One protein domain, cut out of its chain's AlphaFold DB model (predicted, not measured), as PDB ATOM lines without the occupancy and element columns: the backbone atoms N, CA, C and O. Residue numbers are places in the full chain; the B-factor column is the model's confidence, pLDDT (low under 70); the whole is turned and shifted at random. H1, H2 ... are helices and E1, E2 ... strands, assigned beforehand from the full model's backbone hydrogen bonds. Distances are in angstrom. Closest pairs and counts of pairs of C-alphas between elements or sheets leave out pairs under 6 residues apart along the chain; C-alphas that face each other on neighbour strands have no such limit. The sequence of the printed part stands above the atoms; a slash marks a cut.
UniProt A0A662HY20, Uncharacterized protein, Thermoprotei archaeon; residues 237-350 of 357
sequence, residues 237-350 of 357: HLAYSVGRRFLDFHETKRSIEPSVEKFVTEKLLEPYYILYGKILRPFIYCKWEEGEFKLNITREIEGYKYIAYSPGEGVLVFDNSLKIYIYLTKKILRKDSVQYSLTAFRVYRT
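What this domain is: This is residues 237 to 350 of the 357 residues of an uncharacterized protein of Thermoprotei archaeon (UniProt A0A662HY20). One strongly twisted sheet, curled like part of a barrel and folded back on itself, makes the body: E4, E5, E8, E7, E6 and E3 form one leaf, which faces the small leaf of E1 and E9, with E2 as the hinge. H1 covers E6 on the side away from E1 and E9, and the short H2 is off the sheet, farthest of the elements from the mean of the C-alphas. The printed part has 114 residues, with two named helices and nine named strands in the order E1 E2 H1 E3 E4 E5 E6 E7 E8 H2 E9. The sheet runs E4 E5 E8 E7 E6 E3 E2 E1 E9, all antiparallel, and the class is mostly strand. The whole is compact and rounded, with a radius of gyration of the C-alphas of 13.0 A and spans of 38 by 32 by 29 A.

How they stand to each other: E1, residues 237 to 239, and E2, residues 246 to 251, form a hairpin, with N 238 and O 247 2.9 A apart. E2 is staggered: residues 246 to 248 pair with E1, and 249 to 251 with E3, residues 273 to 279, where N 250 and O 278 are 2.9 A apart. H1, residues 258 to 265, is on the sheet at a height of 9.5 A, over E6, residues 303 to 310, and slantwise to it at 43 degrees on the local plane; their closest C-alphas, of Val 264 and Ala 308, are 7.0 A apart. Every O i to N i+4 pair of H1 is within hydrogen-bond range. E6 pairs with E3 through N 275 and O 307, 2.8 A. E4, residues 286 to 290, an edge strand, forms a hairpin with E5, residues 293 to 297, with N 288 and O 295 3.0 A apart. E6, E7, residues 314 to 318, and E8, residues 324 to 329, are a meander, each strand the antiparallel neighbour of the one before; N 308 and O 316 are 2.8 A apart, as are N 317 and O 326. E5 beside E8, with N 296 and O 325 2.8 A apart, completes a Greek key, four strands in a row with the first beside the fourth. H2, residues 335 to 338, is not on the sheet and is too short for an O i to N i+4 pair. E9, residues 346 to 349, the other edge strand, pairs with E1 through N 239 and O 346, 2.8 A.

Where its parts are: E1 begins at C-alpha 237, (-20.236, -8.979, -39.308). E3 is 16.5 A long, E6 21.9 A and H1 10.4 A. E9 ends at C-alpha 349, (-26.398, -8.437, -40.145).

The domain as a whole: The C-alphas farthest apart, of Ser 255 and Asp 336, are 38.4 A apart. The printed part has no cut and no long link. Its mean pLDDT is 95.2, and no printed residue is under 70.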
ATOM      1  N   HIS A 237     -21.482  -9.662 -38.976       97.38
ATOM      2  CA  HIS A 237     -20.236  -8.979 -39.308       97.38
ATOM      3  C   HIS A 237     -19.877  -7.967 -38.220       97.38
ATOM      4  O   HIS A 237     -20.452  -6.880 -38.135       97.38
ATOM      5  N   LEU A 238     -18.909  -8.307 -37.371       97.88
ATOM      6  CA  LEU A 238     -18.434  -7.429 -36.302       97.88
ATOM      7  C   LEU A 238     -17.402  -6.436 -36.840       97.88
ATOM      8  O   LEU A 238     -16.264  -6.815 -37.117       97.88
ATOM      9  N   ALA A 239     -17.762  -5.158 -36.934       96.25
ATOM     10  CA  ALA A 239     -16.814  -4.094 -37.245       96.25
ATOM     11  C   ALA A 239     -15.877  -3.854 -36.056       96.25
ATOM     12  O   ALA A 239     -16.324  -3.470 -34.979       96.25
ATOM     13  N   TYR A 240     -14.568  -4.011 -36.254       93.38
ATOM     14  CA  TYR A 240     -13.554  -3.759 -35.217       93.38
ATOM     15  C   TYR A 240     -12.624  -2.580 -35.553       93.38
ATOM     16  O   TYR A 240     -11.612  -2.362 -34.892       93.38
ATOM     17  N   SER A 241     -12.952  -1.811 -36.595       89.50
ATOM     18  CA  SER A 241     -12.227  -0.603 -37.008       89.50
ATOM     19  C   SER A 241     -13.179   0.419 -37.638       89.50
ATOM     20  O   SER A 241     -14.284   0.061 -38.030       89.50
ATOM     21  N   VAL A 242     -12.718   1.661 -37.820       86.69
ATOM     22  CA  VAL A 242     -13.445   2.733 -38.541       86.69
ATOM     23  C   VAL A 242     -13.446   2.579 -40.072       86.69
ATOM     24  O   VAL A 242     -13.949   3.436 -40.792       86.69
ATOM     25  N   GLY A 243     -12.824   1.521 -40.591       83.44
ATOM     26  CA  GLY A 243     -12.832   1.176 -42.009       83.44
ATOM     27  C   GLY A 243     -13.490  -0.179 -42.258       83.44
ATOM     28  O   GLY A 243     -14.165  -0.747 -41.402       83.44
ATOM     29  N   ARG A 244     -13.231  -0.744 -43.437       80.00
ATOM     30  CA  ARG A 244     -13.747  -2.052 -43.852       80.00
ATOM     31  C   ARG A 244     -12.998  -3.224 -43.220       80.00
ATOM     32  O   ARG A 244     -12.263  -3.942 -43.900       80.00
ATOM     33  N   ARG A 245     -13.136  -3.407 -41.914       88.88
ATOM     34  CA  ARG A 245     -12.564  -4.561 -41.212       88.88
ATOM     35  C   ARG A 245     -13.631  -5.191 -40.336       88.88
ATOM     36  O   ARG A 245     -14.035  -4.602 -39.333       88.88
ATOM     37  N   PHE A 246     -14.065  -6.366 -40.771       95.31
ATOM     38  CA  PHE A 246     -15.117  -7.143 -40.142       95.31
ATOM     39  C   PHE A 246     -14.594  -8.516 -39.750       95.31
ATOM     40  O   PHE A 246     -13.726  -9.082 -40.424       95.31
ATOM     41  N   LEU A 247     -15.099  -9.008 -38.630       97.25
ATOM     42  CA  LEU A 247     -14.952 -10.386 -38.208       97.25
ATOM     43  C   LEU A 247     -16.301 -11.068 -38.412       97.25
ATOM     44  O   LEU A 247     -17.282 -10.683 -37.775       97.25
ATOM     45  N   ASP A 248     -16.328 -12.046 -39.306       97.75
ATOM     46  CA  ASP A 248     -17.551 -12.724 -39.727       97.75
ATOM     47  C   ASP A 248     -17.830 -13.922 -38.812       97.75
ATOM     48  O   ASP A 248     -16.908 -14.660 -38.443       97.75
ATOM     49  N   PHE A 249     -19.084 -14.128 -38.415       98.25
ATOM     50  CA  PHE A 249     -19.454 -15.204 -37.499       98.25
ATOM     51  C   PHE A 249     -20.917 -15.630 -37.620       98.25
ATOM     52  O   PHE A 249     -21.816 -14.819 -37.821       98.25
ATOM     53  N   HIS A 250     -21.175 -16.922 -37.415       97.69
ATOM     54  CA  HIS A 250     -22.535 -17.424 -37.237       97.69
ATOM     55  C   HIS A 250     -22.952 -17.324 -35.775       97.69
ATOM     56  O   HIS A 250     -22.370 -17.987 -34.911       97.69
ATOM     57  N   GLU A 251     -23.976 -16.519 -35.501       95.56
ATOM     58  CA  GLU A 251     -24.582 -16.419 -34.175       95.56
ATOM     59  C   GLU A 251     -25.182 -17.750 -33.723       95.56
ATOM     60  O   GLU A 251     -25.792 -18.494 -34.489       95.56
ATOM     61  N   THR A 252     -25.002 -18.059 -32.444       94.94
ATOM     62  CA  THR A 252     -25.569 -19.232 -31.786       94.94
ATOM     63  C   THR A 252     -26.334 -18.768 -30.560       94.94
ATOM     64  O   THR A 252     -25.790 -18.068 -29.706       94.94
ATOM     65  N   LYS A 253     -27.600 -19.181 -30.444       90.69
ATOM     66  CA  LYS A 253     -28.397 -18.897 -29.248       90.69
ATOM     67  C   LYS A 253     -27.788 -19.643 -28.061       90.69
ATOM     68  O   LYS A 253     -27.814 -20.870 -28.019       90.69
ATOM     69  N   ARG A 254     -27.233 -18.896 -27.109       90.69
ATOM     70  CA  ARG A 254     -26.673 -19.410 -25.857       90.69
ATOM     71  C   ARG A 254     -26.959 -18.408 -24.743       90.69
ATOM     72  O   ARG A 254     -26.832 -17.207 -24.959       90.69
ATOM     73  N   SER A 255     -27.332 -18.899 -23.565       92.00
ATOM     74  CA  SER A 255     -27.434 -18.069 -22.363       92.00
ATOM     75  C   SER A 255     -26.051 -17.569 -21.951       92.00
ATOM     76  O   SER A 255     -25.101 -18.353 -21.896       92.00
ATOM     77  N   ILE A 256     -25.942 -16.282 -21.639       94.88
ATOM     78  CA  ILE A 256     -24.699 -15.696 -21.144       94.88
ATOM     79  C   ILE A 256     -24.601 -15.948 -19.641       94.88
ATOM     80  O   ILE A 256     -25.527 -15.657 -18.890       94.88
ATOM     81  N   GLU A 257     -23.493 -16.547 -19.215       94.75
ATOM     82  CA  GLU A 257     -23.237 -16.830 -17.803       94.75
ATOM     83  C   GLU A 257     -22.878 -15.532 -17.051       94.75
ATOM     84  O   GLU A 257     -22.165 -14.693 -17.610       94.75
ATOM     85  N   PRO A 258     -23.268 -15.367 -15.771       96.12
ATOM     86  CA  PRO A 258     -22.954 -14.156 -15.003       96.12
ATOM     87  C   PRO A 258     -21.452 -13.842 -14.901       96.12
ATOM     88  O   PRO A 258     -21.050 -12.684 -14.820       96.12
ATOM     89  N   SER A 259     -20.598 -14.870 -14.923       96.38
ATOM     90  CA  SER A 259     -19.135 -14.725 -14.945       96.38
ATOM     91  C   SER A 259     -18.631 -14.074 -16.238       96.38
ATOM     92  O   SER A 259     -17.727 -13.238 -16.195       96.38
ATOM     93  N   VAL A 260     -19.230 -14.431 -17.377       97.56
ATOM     94  CA  VAL A 260     -18.937 -13.863 -18.699       97.56
ATOM     95  C   VAL A 260     -19.402 -12.414 -18.753       97.56
ATOM     96  O   VAL A 260     -18.649 -11.549 -19.192       97.56
ATOM     97  N   GLU A 261     -20.609 -12.136 -18.262       97.00
ATOM     98  CA  GLU A 261     -21.133 -10.773 -18.183       97.00
ATOM     99  C   GLU A 261     -20.242  -9.879 -17.316       97.00
ATOM    100  O   GLU A 261     -19.785  -8.833 -17.777       97.00
ATOM    101  N   LYS A 262     -19.868 -10.343 -16.116       97.31
ATOM    102  CA  LYS A 262     -18.925  -9.631 -15.248       97.31
ATOM    103  C   LYS A 262     -17.607  -9.326 -15.969       97.31
ATOM    104  O   LYS A 262     -17.160  -8.182 -15.969       97.31
ATOM    105  N   PHE A 263     -17.020 -10.313 -16.647       98.00
ATOM    106  CA  PHE A 263     -15.772 -10.130 -17.397       98.00
ATOM    107  C   PHE A 263     -15.871  -9.055 -18.495       98.00
ATOM    108  O   PHE A 263     -14.890  -8.349 -18.752       98.00
ATOM    109  N   VAL A 264     -17.042  -8.925 -19.130       98.12
ATOM    110  CA  VAL A 264     -17.324  -7.897 -20.142       98.12
ATOM    111  C   VAL A 264     -17.504  -6.519 -19.501       98.12
ATOM    112  O   VAL A 264     -16.892  -5.565 -19.981       98.12
ATOM    113  N   THR A 265     -18.261  -6.409 -18.403       97.25
ATOM    114  CA  THR A 265     -18.509  -5.126 -17.703       97.25
ATOM    115  C   THR A 265     -17.233  -4.467 -17.178       97.25
ATOM    116  O   THR A 265     -17.135  -3.248 -17.105       97.25
ATOM    117  N   GLU A 266     -16.210  -5.265 -16.864       96.81
ATOM    118  CA  GLU A 266     -14.898  -4.770 -16.442       96.81
ATOM    119  C   GLU A 266     -14.099  -4.115 -17.591       96.81
ATOM    120  O   GLU A 266     -13.057  -3.511 -17.338       96.81
ATOM    121  N   LYS A 267     -14.531  -4.261 -18.854       97.00
ATOM    122  CA  LYS A 267     -13.771  -3.855 -20.057       97.00
ATOM    123  C   LYS A 267     -14.539  -2.954 -21.015       97.00
ATOM    124  O   LYS A 267     -13.925  -2.113 -21.669       97.00
ATOM    125  N   LEU A 268     -15.848  -3.148 -21.152       97.44
ATOM    126  CA  LEU A 268     -16.685  -2.390 -22.078       97.44
ATOM    127  C   LEU A 268     -17.641  -1.466 -21.324       97.44
ATOM    128  O   LEU A 268     -18.138  -1.799 -20.255       97.44
ATOM    129  N   LEU A 269     -17.889  -0.298 -21.916       94.75
ATOM    130  CA  LEU A 269     -18.858   0.673 -21.416       94.75
ATOM    131  C   LEU A 269     -20.262   0.349 -21.932       94.75
ATOM    132  O   LEU A 269     -20.422  -0.161 -23.043       94.75
ATOM    133  N   GLU A 270     -21.273   0.703 -21.148       95.62
ATOM    134  CA  GLU A 270     -22.673   0.617 -21.562       95.62
ATOM    135  C   GLU A 270     -23.018   1.648 -22.660       95.62
ATOM    136  O   GLU A 270     -22.487   2.764 -22.628       95.62
ATOM    137  N   PRO A 271     -23.931   1.327 -23.602       96.19
ATOM    138  CA  PRO A 271     -24.607   0.037 -23.765       96.19
ATOM    139  C   PRO A 271     -23.686  -1.025 -24.390       96.19
ATOM    140  O   PRO A 271     -23.126  -0.790 -25.463       96.19
ATOM    141  N   TYR A 272     -23.567  -2.206 -23.774       97.25
ATOM    142  CA  TYR A 272     -22.860  -3.347 -24.371       97.25
ATOM    143  C   TYR A 272     -23.799  -4.501 -24.737       97.25
ATOM    144  O   TYR A 272     -24.888  -4.674 -24.199       97.25
ATOM    145  N   TYR A 273     -23.340  -5.331 -25.669       97.75
ATOM    146  CA  TYR A 273     -24.029  -6.528 -26.133       97.75
ATOM    147  C   TYR A 273     -23.058  -7.699 -26.094       97.75
ATOM    148  O   TYR A 273     -21.889  -7.537 -26.447       97.75
ATOM    149  N   ILE A 274     -23.536  -8.877 -25.693       98.12
ATOM    150  CA  ILE A 274     -22.738 -10.105 -25.636       98.12
ATOM    151  C   ILE A 274     -23.405 -11.154 -26.520       98.12
ATOM    152  O   ILE A 274     -24.554 -11.531 -26.303       98.12
ATOM    153  N   LEU A 275     -22.662 -11.635 -27.509       97.88
ATOM    154  CA  LEU A 275     -23.061 -12.699 -28.417       97.88
ATOM    155  C   LEU A 275     -22.139 -13.907 -28.242       97.88
ATOM    156  O   LEU A 275     -20.990 -13.793 -27.810       97.88
ATOM    157  N   TYR A 276     -22.639 -15.074 -28.633       98.00
ATOM    158  CA  TYR A 276     -21.845 -16.286 -28.781       98.00
ATOM    159  C   TYR A 276     -21.996 -16.790 -30.209       98.00
ATOM    160  O   TYR A 276     -23.104 -16.828 -30.746       98.00
ATOM    161  N   GLY A 277     -20.896 -17.168 -30.851       97.56
ATOM    162  CA  GLY A 277     -20.968 -17.589 -32.241       97.56
ATOM    163  C   GLY A 277     -19.701 -18.234 -32.759       97.56
ATOM    164  O   GLY A 277     -18.634 -18.145 -32.153       97.56
ATOM    165  N   LYS A 278     -19.839 -18.909 -33.899       98.19
ATOM    166  CA  LYS A 278     -18.727 -19.526 -34.615       98.19
ATOM    167  C   LYS A 278     -18.099 -18.497 -35.543       98.19
ATOM    168  O   LYS A 278     -18.654 -18.212 -36.600       98.19
ATOM    169  N   ILE A 279     -16.937 -17.986 -35.157       98.50
ATOM    170  CA  ILE A 279     -16.121 -17.113 -35.998       98.50
ATOM    171  C   ILE A 279     -15.645 -17.894 -37.221       98.50
ATOM    172  O   ILE A 279     -15.118 -19.009 -37.110       98.50
ATOM    173  N   LEU A 280     -15.877 -17.295 -38.383       97.75
ATOM    174  CA  LEU A 280     -15.495 -17.792 -39.694       97.75
ATOM    175  C   LEU A 280     -14.056 -17.395 -40.021       97.75
ATOM    176  O   LEU A 280     -13.380 -16.710 -39.254       97.75
ATOM    177  N   ARG A 281     -13.573 -17.836 -41.184       96.25
ATOM    178  CA  ARG A 281     -12.269 -17.414 -41.693       96.25
ATOM    179  C   ARG A 281     -12.223 -15.876 -41.781       96.25
ATOM    180  O   ARG A 281     -13.021 -15.316 -42.528       96.25
ATOM    181  N   PRO A 282     -11.263 -15.198 -41.129       95.69
ATOM    182  CA  PRO A 282     -11.099 -13.752 -41.251       95.69
ATOM    183  C   PRO A 282     -10.728 -13.307 -42.671       95.69
ATOM    184  O   PRO A 282     -10.084 -14.044 -43.419       95.69
ATOM    185  N   PHE A 283     -11.068 -12.066 -43.033       95.25
ATOM    186  CA  PHE A 283     -10.684 -11.500 -44.333       95.25
ATOM    187  C   PHE A 283      -9.157 -11.417 -44.510       95.25
ATOM    188  O   PHE A 283      -8.649 -11.666 -45.600       95.25
ATOM    189  N   ILE A 284      -8.431 -11.098 -43.436       93.69
ATOM    190  CA  ILE A 284      -6.965 -11.148 -43.346       93.69
ATOM    191  C   ILE A 284      -6.556 -11.631 -41.956       93.69
ATOM    192  O   ILE A 284      -7.274 -11.374 -40.988       93.69
ATOM    193  N   TYR A 285      -5.381 -12.250 -41.834       95.25
ATOM    194  CA  TYR A 285      -4.771 -12.486 -40.525       95.25
ATOM    195  C   TYR A 285      -3.860 -11.324 -40.126       95.25
ATOM    196  O   TYR A 285      -3.132 -10.752 -40.940       95.25
ATOM    197  N   CYS A 286      -3.858 -10.969 -38.848       93.81
ATOM    198  CA  CYS A 286      -2.956  -9.959 -38.311       93.81
ATOM    199  C   CYS A 286      -2.695 -10.175 -36.820       93.81
ATOM    200  O   CYS A 286      -3.478 -10.803 -36.108       93.81
ATOM    201  N   LYS A 287      -1.558  -9.652 -36.365       94.50
ATOM    202  CA  LYS A 287      -1.187  -9.585 -34.955       94.50
ATOM    203  C   LYS A 287      -0.732  -8.173 -34.648       94.50
ATOM    204  O   LYS A 287       0.110  -7.632 -35.364       94.50
ATOM    205  N   TRP A 288      -1.295  -7.597 -33.601       94.69
ATOM    206  CA  TRP A 288      -0.906  -6.300 -33.079       94.69
ATOM    207  C   TRP A 288      -1.302  -6.225 -31.606       94.69
ATOM    208  O   TRP A 288      -2.402  -6.642 -31.242       94.69
ATOM    209  N   GLU A 289      -0.411  -5.701 -30.773       95.06
ATOM    210  CA  GLU A 289      -0.656  -5.470 -29.350       95.06
ATOM    211  C   GLU A 289      -0.028  -4.128 -28.951       95.06
ATOM    212  O   GLU A 289       1.093  -3.822 -29.363       95.06
ATOM    213  N   GLU A 290      -0.743  -3.333 -28.157       94.44
ATOM    214  CA  GLU A 290      -0.247  -2.087 -27.563       94.44
ATOM    215  C   GLU A 290      -0.852  -1.925 -26.163       94.44
ATOM    216  O   GLU A 290      -2.051  -1.687 -26.005       94.44
ATOM    217  N   GLY A 291      -0.022  -2.080 -25.129       93.31
ATOM    218  CA  GLY A 291      -0.488  -2.074 -23.743       93.31
ATOM    219  C   GLY A 291      -1.511  -3.186 -23.481       93.31
ATOM    220  O   GLY A 291      -1.223  -4.363 -23.684       93.31
ATOM    221  N   GLU A 292      -2.704  -2.810 -23.019       92.50
ATOM    222  CA  GLU A 292      -3.815  -3.747 -22.793       92.50
ATOM    223  C   GLU A 292      -4.531  -4.166 -24.089       92.50
ATOM    224  O   GLU A 292      -5.206  -5.197 -24.114       92.50
ATOM    225  N   PHE A 293      -4.391  -3.386 -25.164       96.81
ATOM    226  CA  PHE A 293      -5.141  -3.578 -26.399       96.81
ATOM    227  C   PHE A 293      -4.511  -4.649 -27.275       96.81
ATOM    228  O   PHE A 293      -3.291  -4.734 -27.417       96.81
ATOM    229  N   LYS A 294      -5.369  -5.464 -27.893       96.38
ATOM    230  CA  LYS A 294      -4.952  -6.616 -28.692       96.38
ATOM    231  C   LYS A 294      -5.808  -6.758 -29.936       96.38
ATOM    232  O   LYS A 294      -7.029  -6.622 -29.887       96.38
ATOM    233  N   LEU A 295      -5.159  -7.095 -31.041       96.19
ATOM    234  CA  LEU A 295      -5.771  -7.514 -32.293       96.19
ATOM    235  C   LEU A 295      -5.015  -8.746 -32.799       96.19
ATOM    236  O   LEU A 295      -4.126  -8.653 -33.645       96.19
ATOM    237  N   ASN A 296      -5.364  -9.905 -32.245       96.44
ATOM    238  CA  ASN A 296      -4.782 -11.199 -32.586       96.44
ATOM    239  C   ASN A 296      -5.757 -12.004 -33.448       96.44
ATOM    240  O   ASN A 296      -6.405 -12.947 -32.991       96.44
ATOM    241  N   ILE A 297      -5.839 -11.632 -34.724       96.12
ATOM    242  CA  ILE A 297      -6.600 -12.357 -35.740       96.12
ATOM    243  C   ILE A 297      -5.673 -13.410 -36.349       96.12
ATOM    244  O   ILE A 297      -4.988 -13.178 -37.345       96.12
ATOM    245  N   THR A 298      -5.623 -14.575 -35.711       95.69
ATOM    246  CA  THR A 298      -4.876 -15.763 -36.158       95.69
ATOM    247  C   THR A 298      -5.838 -16.923 -36.402       95.69
ATOM    248  O   THR A 298      -7.029 -16.803 -36.140       95.69
ATOM    249  N   ARG A 299      -5.337 -18.084 -36.833       94.50
ATOM    250  CA  ARG A 299      -6.155 -19.305 -36.965       94.50
ATOM    251  C   ARG A 299      -6.868 -19.705 -35.663       94.50
ATOM    252  O   ARG A 299      -7.900 -20.356 -35.724       94.50
ATOM    253  N   GLU A 300      -6.360 -19.298 -34.499       96.00
ATOM    254  CA  GLU A 300      -6.978 -19.608 -33.203       96.00
ATOM    255  C   GLU A 300      -8.275 -18.830 -32.933       96.00
ATOM    256  O   GLU A 300      -9.083 -19.256 -32.103       96.00
ATOM    257  N   ILE A 301      -8.483 -17.689 -33.605       96.75
ATOM    258  CA  ILE A 301      -9.705 -16.899 -33.418       96.75
ATOM    259  C   ILE A 301     -10.926 -17.623 -33.995       96.75
ATOM    260  O   ILE A 301     -12.021 -17.499 -33.451       96.75
ATOM    261  N   GLU A 302     -10.725 -18.437 -35.034       97.25
ATOM    262  CA  GLU A 302     -11.771 -19.222 -35.692       97.25
ATOM    263  C   GLU A 302     -12.446 -20.200 -34.720       97.25
ATOM    264  O   GLU A 302     -11.877 -20.633 -33.713       97.25
ATOM    265  N   GLY A 303     -13.690 -20.561 -35.027       97.69
ATOM    266  CA  GLY A 303     -14.501 -21.415 -34.164       97.69
ATOM    267  C   GLY A 303     -15.290 -20.625 -33.122       97.69
ATOM    268  O   GLY A 303     -15.449 -19.412 -33.221       97.69
ATOM    269  N   TYR A 304     -15.850 -21.328 -32.141       97.94
ATOM    270  CA  TYR A 304     -16.771 -20.714 -31.189       97.94
ATOM    271  C   TYR A 304     -16.068 -19.762 -30.224       97.94
ATOM    272  O   TYR A 304     -15.112 -20.164 -29.557       97.94
ATOM    273  N   LYS A 305     -16.567 -18.527 -30.137       98.31
ATOM    274  CA  LYS A 305     -16.079 -17.461 -29.254       98.31
ATOM    275  C   LYS A 305     -17.246 -16.648 -28.688       98.31
ATOM    276  O   LYS A 305     -18.333 -16.610 -29.269       98.31
ATOM    277  N   TYR A 306     -16.989 -15.980 -27.570       98.56
ATOM    278  CA  TYR A 306     -17.790 -14.853 -27.107       98.56
ATOM    279  C   TYR A 306     -17.370 -13.592 -27.854       98.56
ATOM    280  O   TYR A 306     -16.180 -13.341 -28.066       98.56
ATOM    281  N   ILE A 307     -18.364 -12.812 -28.258       98.62
ATOM    282  CA  ILE A 307     -18.215 -11.589 -29.035       98.62
ATOM    283  C   ILE A 307     -19.011 -10.519 -28.305       98.62
ATOM    284  O   ILE A 307     -20.238 -10.496 -28.371       98.62
ATOM    285  N   ALA A 308     -18.310  -9.655 -27.583       98.50
ATOM    286  CA  ALA A 308     -18.900  -8.530 -26.887       98.50
ATOM    287  C   ALA A 308     -18.539  -7.221 -27.588       98.50
ATOM    288  O   ALA A 308     -17.413  -7.042 -28.061       98.50
ATOM    289  N   TYR A 309     -19.492  -6.304 -27.679       98.31
ATOM    290  CA  TYR A 309     -19.277  -5.014 -28.322       98.31
ATOM    291  C   TYR A 309     -20.143  -3.927 -27.695       98.31
ATOM    292  O   TYR A 309     -21.243  -4.184 -27.216       98.31
ATOM    293  N   SER A 310     -19.629  -2.706 -27.732       98.00
ATOM    294  CA  SER A 310     -20.305  -1.474 -27.356       98.00
ATOM    295  C   SER A 310     -20.170  -0.507 -28.539       98.00
ATOM    296  O   SER A 310     -19.049  -0.054 -28.820       98.00
ATOM    297  N   PRO A 311     -21.255  -0.256 -29.303       96.56
ATOM    298  CA  PRO A 311     -21.210   0.548 -30.523       96.56
ATOM    299  C   PRO A 311     -20.547   1.906 -30.304       96.56
ATOM    300  O   PRO A 311     -20.972   2.684 -29.459       96.56
ATOM    301  N   GLY A 312     -19.503   2.205 -31.079       95.75
ATOM    302  CA  GLY A 312     -18.750   3.452 -30.933       95.75
ATOM    303  C   GLY A 312     -17.691   3.482 -29.835       95.75
ATOM    304  O   GLY A 312     -16.831   4.366 -29.860       95.75
ATOM    305  N   GLU A 313     -17.689   2.505 -28.929       96.81
ATOM    306  CA  GLU A 313     -16.888   2.533 -27.705       96.81
ATOM    307  C   GLU A 313     -15.832   1.428 -27.649       96.81
ATOM    308  O   GLU A 313     -14.680   1.720 -27.321       96.81
ATOM    309  N   GLY A 314     -16.165   0.182 -27.998       97.31
ATOM    310  CA  GLY A 314     -15.177  -0.897 -27.988       97.31
ATOM    311  C   GLY A 314     -15.708  -2.292 -28.285       97.31
ATOM    312  O   GLY A 314     -16.908  -2.538 -28.333       97.31
ATOM    313  N   VAL A 315     -14.783  -3.223 -28.494       98.00
ATOM    314  CA  VAL A 315     -15.048  -4.620 -28.838       98.00
ATOM    315  C   VAL A 315     -14.123  -5.545 -28.059       98.00
ATOM    316  O   VAL A 315     -12.955  -5.225 -27.827       98.00
ATOM    317  N   LEU A 316     -14.647  -6.708 -27.686       98.50
ATOM    318  CA  LEU A 316     -13.955  -7.754 -26.953       98.50
ATOM    319  C   LEU A 316     -14.334  -9.130 -27.530       98.50
ATOM    320  O   LEU A 316     -15.505  -9.496 -27.559       98.50
ATOM    321  N   VAL A 317     -13.347  -9.909 -27.972       98.62
ATOM    322  CA  VAL A 317     -13.533 -11.278 -28.487       98.62
ATOM    323  C   VAL A 317     -12.650 -12.237 -27.706       98.62
ATOM    324  O   VAL A 317     -11.433 -12.040 -27.636       98.62
ATOM    325  N   PHE A 318     -13.252 -13.277 -27.130       98.44
ATOM    326  CA  PHE A 318     -12.580 -14.210 -26.224       98.44
ATOM    327  C   PHE A 318     -13.179 -15.620 -26.274       98.44
ATOM    328  O   PHE A 318     -14.290 -15.820 -26.762       98.44
ATOM    329  N   ASP A 319     -12.430 -16.623 -25.818       97.06
ATOM    330  CA  ASP A 319     -12.919 -18.007 -25.747       97.06
ATOM    331  C   ASP A 319     -13.520 -18.371 -24.376       97.06
ATOM    332  O   ASP A 319     -13.605 -17.554 -23.462       97.06
ATOM    333  N   ASN A 320     -13.940 -19.632 -24.229       94.38
ATOM    334  CA  ASN A 320     -14.494 -20.158 -22.978       94.38
ATOM    335  C   ASN A 320     -13.492 -20.150 -21.805       94.38
ATOM    336  O   ASN A 320     -13.915 -20.269 -20.662       94.38
ATOM    337  N   SER A 321     -12.184 -20.032 -22.066       95.50
ATOM    338  CA  SER A 321     -11.145 -19.895 -21.035       95.50
ATOM    339  C   SER A 321     -10.857 -18.434 -20.665       95.50
ATOM    340  O   SER A 321      -9.924 -18.160 -19.915       95.50
ATOM    341  N   LEU A 322     -11.648 -17.491 -21.195       95.50
ATOM    342  CA  LEU A 322     -11.456 -16.042 -21.078       95.50
ATOM    343  C   LEU A 322     -10.160 -15.537 -21.735       95.50
ATOM    344  O   LEU A 322      -9.723 -14.412 -21.481       95.50
ATOM    345  N   LYS A 323      -9.560 -16.326 -22.637       97.25
ATOM    346  CA  LYS A 323      -8.430 -15.874 -23.450       97.25
ATOM    347  C   LYS A 323      -8.917 -14.822 -24.442       97.25
ATOM    348  O   LYS A 323      -9.750 -15.108 -25.300       97.25
ATOM    349  N   ILE A 324      -8.369 -13.615 -24.338       98.06
ATOM    350  CA  ILE A 324      -8.700 -12.480 -25.207       98.06
ATOM    351  C   ILE A 324      -7.918 -12.568 -26.521       98.06
ATOM    352  O   ILE A 324      -6.689 -12.653 -26.520       98.06
ATOM    353  N   TYR A 325      -8.635 -12.469 -27.639       98.12
ATOM    354  CA  TYR A 325      -8.074 -12.375 -28.990       98.12
ATOM    355  C   TYR A 325      -8.152 -10.954 -29.539       98.12
ATOM    356  O   TYR A 325      -7.201 -10.468 -30.148       98.12
ATOM    357  N   ILE A 326      -9.280 -10.281 -29.315       98.31
ATOM    358  CA  ILE A 326      -9.476  -8.886 -29.700       98.31
ATOM    359  C   ILE A 326      -9.930  -8.131 -28.463       98.31
ATOM    360  O   ILE A 326     -10.893  -8.538 -27.825       98.31
ATOM    361  N   TYR A 327      -9.252  -7.039 -28.145       98.06
ATOM    362  CA  TYR A 327      -9.741  -6.028 -27.222       98.06
ATOM    363  C   TYR A 327      -9.292  -4.667 -27.730       98.06
ATOM    364  O   TYR A 327      -8.103  -4.347 -27.723       98.06
ATOM    365  N   LEU A 328     -10.255  -3.895 -28.225       97.00
ATOM    366  CA  LEU A 328     -10.040  -2.567 -28.787       97.00
ATOM    367  C   LEU A 328     -11.112  -1.632 -28.244       97.00
ATOM    368  O   LEU A 328     -12.269  -2.017 -28.115       97.00
ATOM    369  N   THR A 329     -10.738  -0.387 -27.973       96.00
ATOM    370  CA  THR A 329     -11.682   0.658 -27.560       96.00
ATOM    371  C   THR A 329     -11.452   1.920 -28.377       96.00
ATOM    372  O   THR A 329     -10.425   2.065 -29.043       96.00
ATOM    373  N   LYS A 330     -12.354   2.897 -28.288       94.62
ATOM    374  CA  LYS A 330     -12.176   4.206 -28.930       94.62
ATOM    375  C   LYS A 330     -10.856   4.896 -28.559       94.62
ATOM    376  O   LYS A 330     -10.390   5.735 -29.322       94.62
ATOM    377  N   LYS A 331     -10.229   4.521 -27.434       93.12
ATOM    378  CA  LYS A 331      -8.937   5.058 -26.978       93.12
ATOM    379  C   LYS A 331      -7.783   4.757 -27.938       93.12
ATOM    380  O   LYS A 331      -6.850   5.551 -27.987       93.12
ATOM    381  N   ILE A 332      -7.843   3.660 -28.705       92.50
ATOM    382  CA  ILE A 332      -6.793   3.338 -29.689       92.50
ATOM    383  C   ILE A 332      -6.959   4.082 -31.014       92.50
ATOM    384  O   ILE A 332      -6.068   4.056 -31.865       92.50
ATOM    385  N   LEU A 333      -8.104   4.734 -31.231       88.81
ATOM    386  CA  LEU A 333      -8.339   5.478 -32.457       88.81
ATOM    387  C   LEU A 333      -7.527   6.772 -32.411       88.81
ATOM    388  O   LEU A 333      -7.542   7.516 -31.432       88.81
ATOM    389  N   ARG A 334      -6.841   7.073 -33.515       86.38
ATOM    390  CA  ARG A 334      -6.176   8.368 -33.691       86.38
ATOM    391  C   ARG A 334      -7.203   9.501 -33.603       86.38
ATOM    392  O   ARG A 334      -8.360   9.311 -33.977       86.38
ATOM    393  N   LYS A 335      -6.781  10.692 -33.162       84.19
ATOM    394  CA  LYS A 335      -7.665  11.860 -32.952       84.19
ATOM    395  C   LYS A 335      -8.555  12.180 -34.162       84.19
ATOM    396  O   LYS A 335      -9.728  12.486 -34.002       84.19
ATOM    397  N   ASP A 336      -8.005  12.066 -35.364       84.94
ATOM    398  CA  ASP A 336      -8.681  12.272 -36.650       84.94
ATOM    399  C   ASP A 336      -9.664  11.148 -37.031       84.94
ATOM    400  O   ASP A 336     -10.538  11.352 -37.873       84.94
ATOM    401  N   SER A 337      -9.548   9.978 -36.403       88.06
ATOM    402  CA  SER A 337     -10.391   8.799 -36.627       88.06
ATOM    403  C   SER A 337     -11.494   8.625 -35.581       88.06
ATOM    404  O   SER A 337     -12.496   7.979 -35.871       88.06
ATOM    405  N   VAL A 338     -11.350   9.213 -34.386       90.12
ATOM    406  CA  VAL A 338     -12.349   9.124 -33.299       90.12
ATOM    407  C   VAL A 338     -13.727   9.615 -33.751       90.12
ATOM    408  O   VAL A 338     -14.732   9.008 -33.403       90.12
ATOM    409  N   GLN A 339     -13.791  10.650 -34.595       90.94
ATOM    410  CA  GLN A 339     -15.050  11.161 -35.160       90.94
ATOM    411  C   GLN A 339     -15.848  10.120 -35.972       90.94
ATOM    412  O   GLN A 339     -17.039  10.305 -36.210       90.94
ATOM    413  N   TYR A 340     -15.204   9.029 -36.399       92.81
ATOM    414  CA  TYR A 340     -15.825   7.939 -37.149       92.81
ATOM    415  C   TYR A 340     -16.187   6.734 -36.271       92.81
ATOM    416  O   TYR A 340     -16.644   5.724 -36.796       92.81
ATOM    417  N   SER A 341     -15.984   6.805 -34.948       92.75
ATOM    418  CA  SER A 341     -16.150   5.641 -34.073       92.75
ATOM    419  C   SER A 341     -17.572   5.091 -34.079       92.75
ATOM    420  O   SER A 341     -17.720   3.881 -33.992       92.75
ATOM    421  N   LEU A 342     -18.598   5.932 -34.267       92.88
ATOM    422  CA  LEU A 342     -20.020   5.553 -34.238       92.88
ATOM    423  C   LEU A 342     -20.370   4.324 -35.101       92.88
ATOM    424  O   LEU A 342     -21.299   3.587 -34.773       92.88
ATOM    425  N   THR A 343     -19.648   4.108 -36.204       94.00
ATOM    426  CA  THR A 343     -19.878   2.981 -37.122       94.00
ATOM    427  C   THR A 343     -18.964   1.779 -36.859       94.00
ATOM    428  O   THR A 343     -19.175   0.702 -37.421       94.00
ATOM    429  N   ALA A 344     -17.967   1.937 -35.989       93.69
ATOM    430  CA  ALA A 344     -17.094   0.880 -35.501       93.69
ATOM    431  C   ALA A 344     -17.680   0.198 -34.254       93.69
ATOM    432  O   ALA A 344     -18.609   0.694 -33.612       93.69
ATOM    433  N   PHE A 345     -17.097  -0.947 -33.891       95.94
ATOM    434  CA  PHE A 345     -17.457  -1.718 -32.697       95.94
ATOM    435  C   PHE A 345     -18.943  -2.098 -32.656       95.94
ATOM    436  O   PHE A 345     -19.587  -2.066 -31.614       95.94
ATOM    437  N   ARG A 346     -19.494  -2.435 -33.822       96.25
ATOM    438  CA  ARG A 346     -20.908  -2.744 -34.051       96.25
ATOM    439  C   ARG A 346     -21.019  -4.027 -34.863       96.25
ATOM    440  O   ARG A 346     -20.173  -4.290 -35.719       96.25
ATOM    441  N   VAL A 347     -22.069  -4.799 -34.613       97.19
ATOM    442  CA  VAL A 347     -22.435  -5.951 -35.441       97.19
ATOM    443  C   VAL A 347     -23.436  -5.521 -36.503       97.19
ATOM    444  O   VAL A 347     -24.469  -4.939 -36.176       97.19
ATOM    445  N   TYR A 348     -23.118  -5.832 -37.755       96.62
ATOM    446  CA  TYR A 348     -24.005  -5.696 -38.902       96.62
ATOM    447  C   TYR A 348     -24.525  -7.080 -39.291       96.62
ATOM    448  O   TYR A 348     -23.802  -8.069 -39.144       96.62
ATOM    449  N   ARG A 349     -25.760  -7.167 -39.779       95.75
ATOM    450  CA  ARG A 349     -26.398  -8.437 -40.145       95.75
ATOM    451  C   ARG A 349     -26.993  -8.371 -41.540       95.75
ATOM    452  O   ARG A 349     -27.380  -7.307 -42.022       95.75
ATOM    453  N   THR A 350     -27.052  -9.532 -42.176       91.69
ATOM    454  CA  THR A 350     -27.739  -9.714 -43.453       91.69
ATOM    455  C   THR A 350     -29.224  -9.961 -43.214       91.69
ATOM    456  O   THR A 350     -29.598 -10.612 -42.237       91.69
TER     457      THR A 350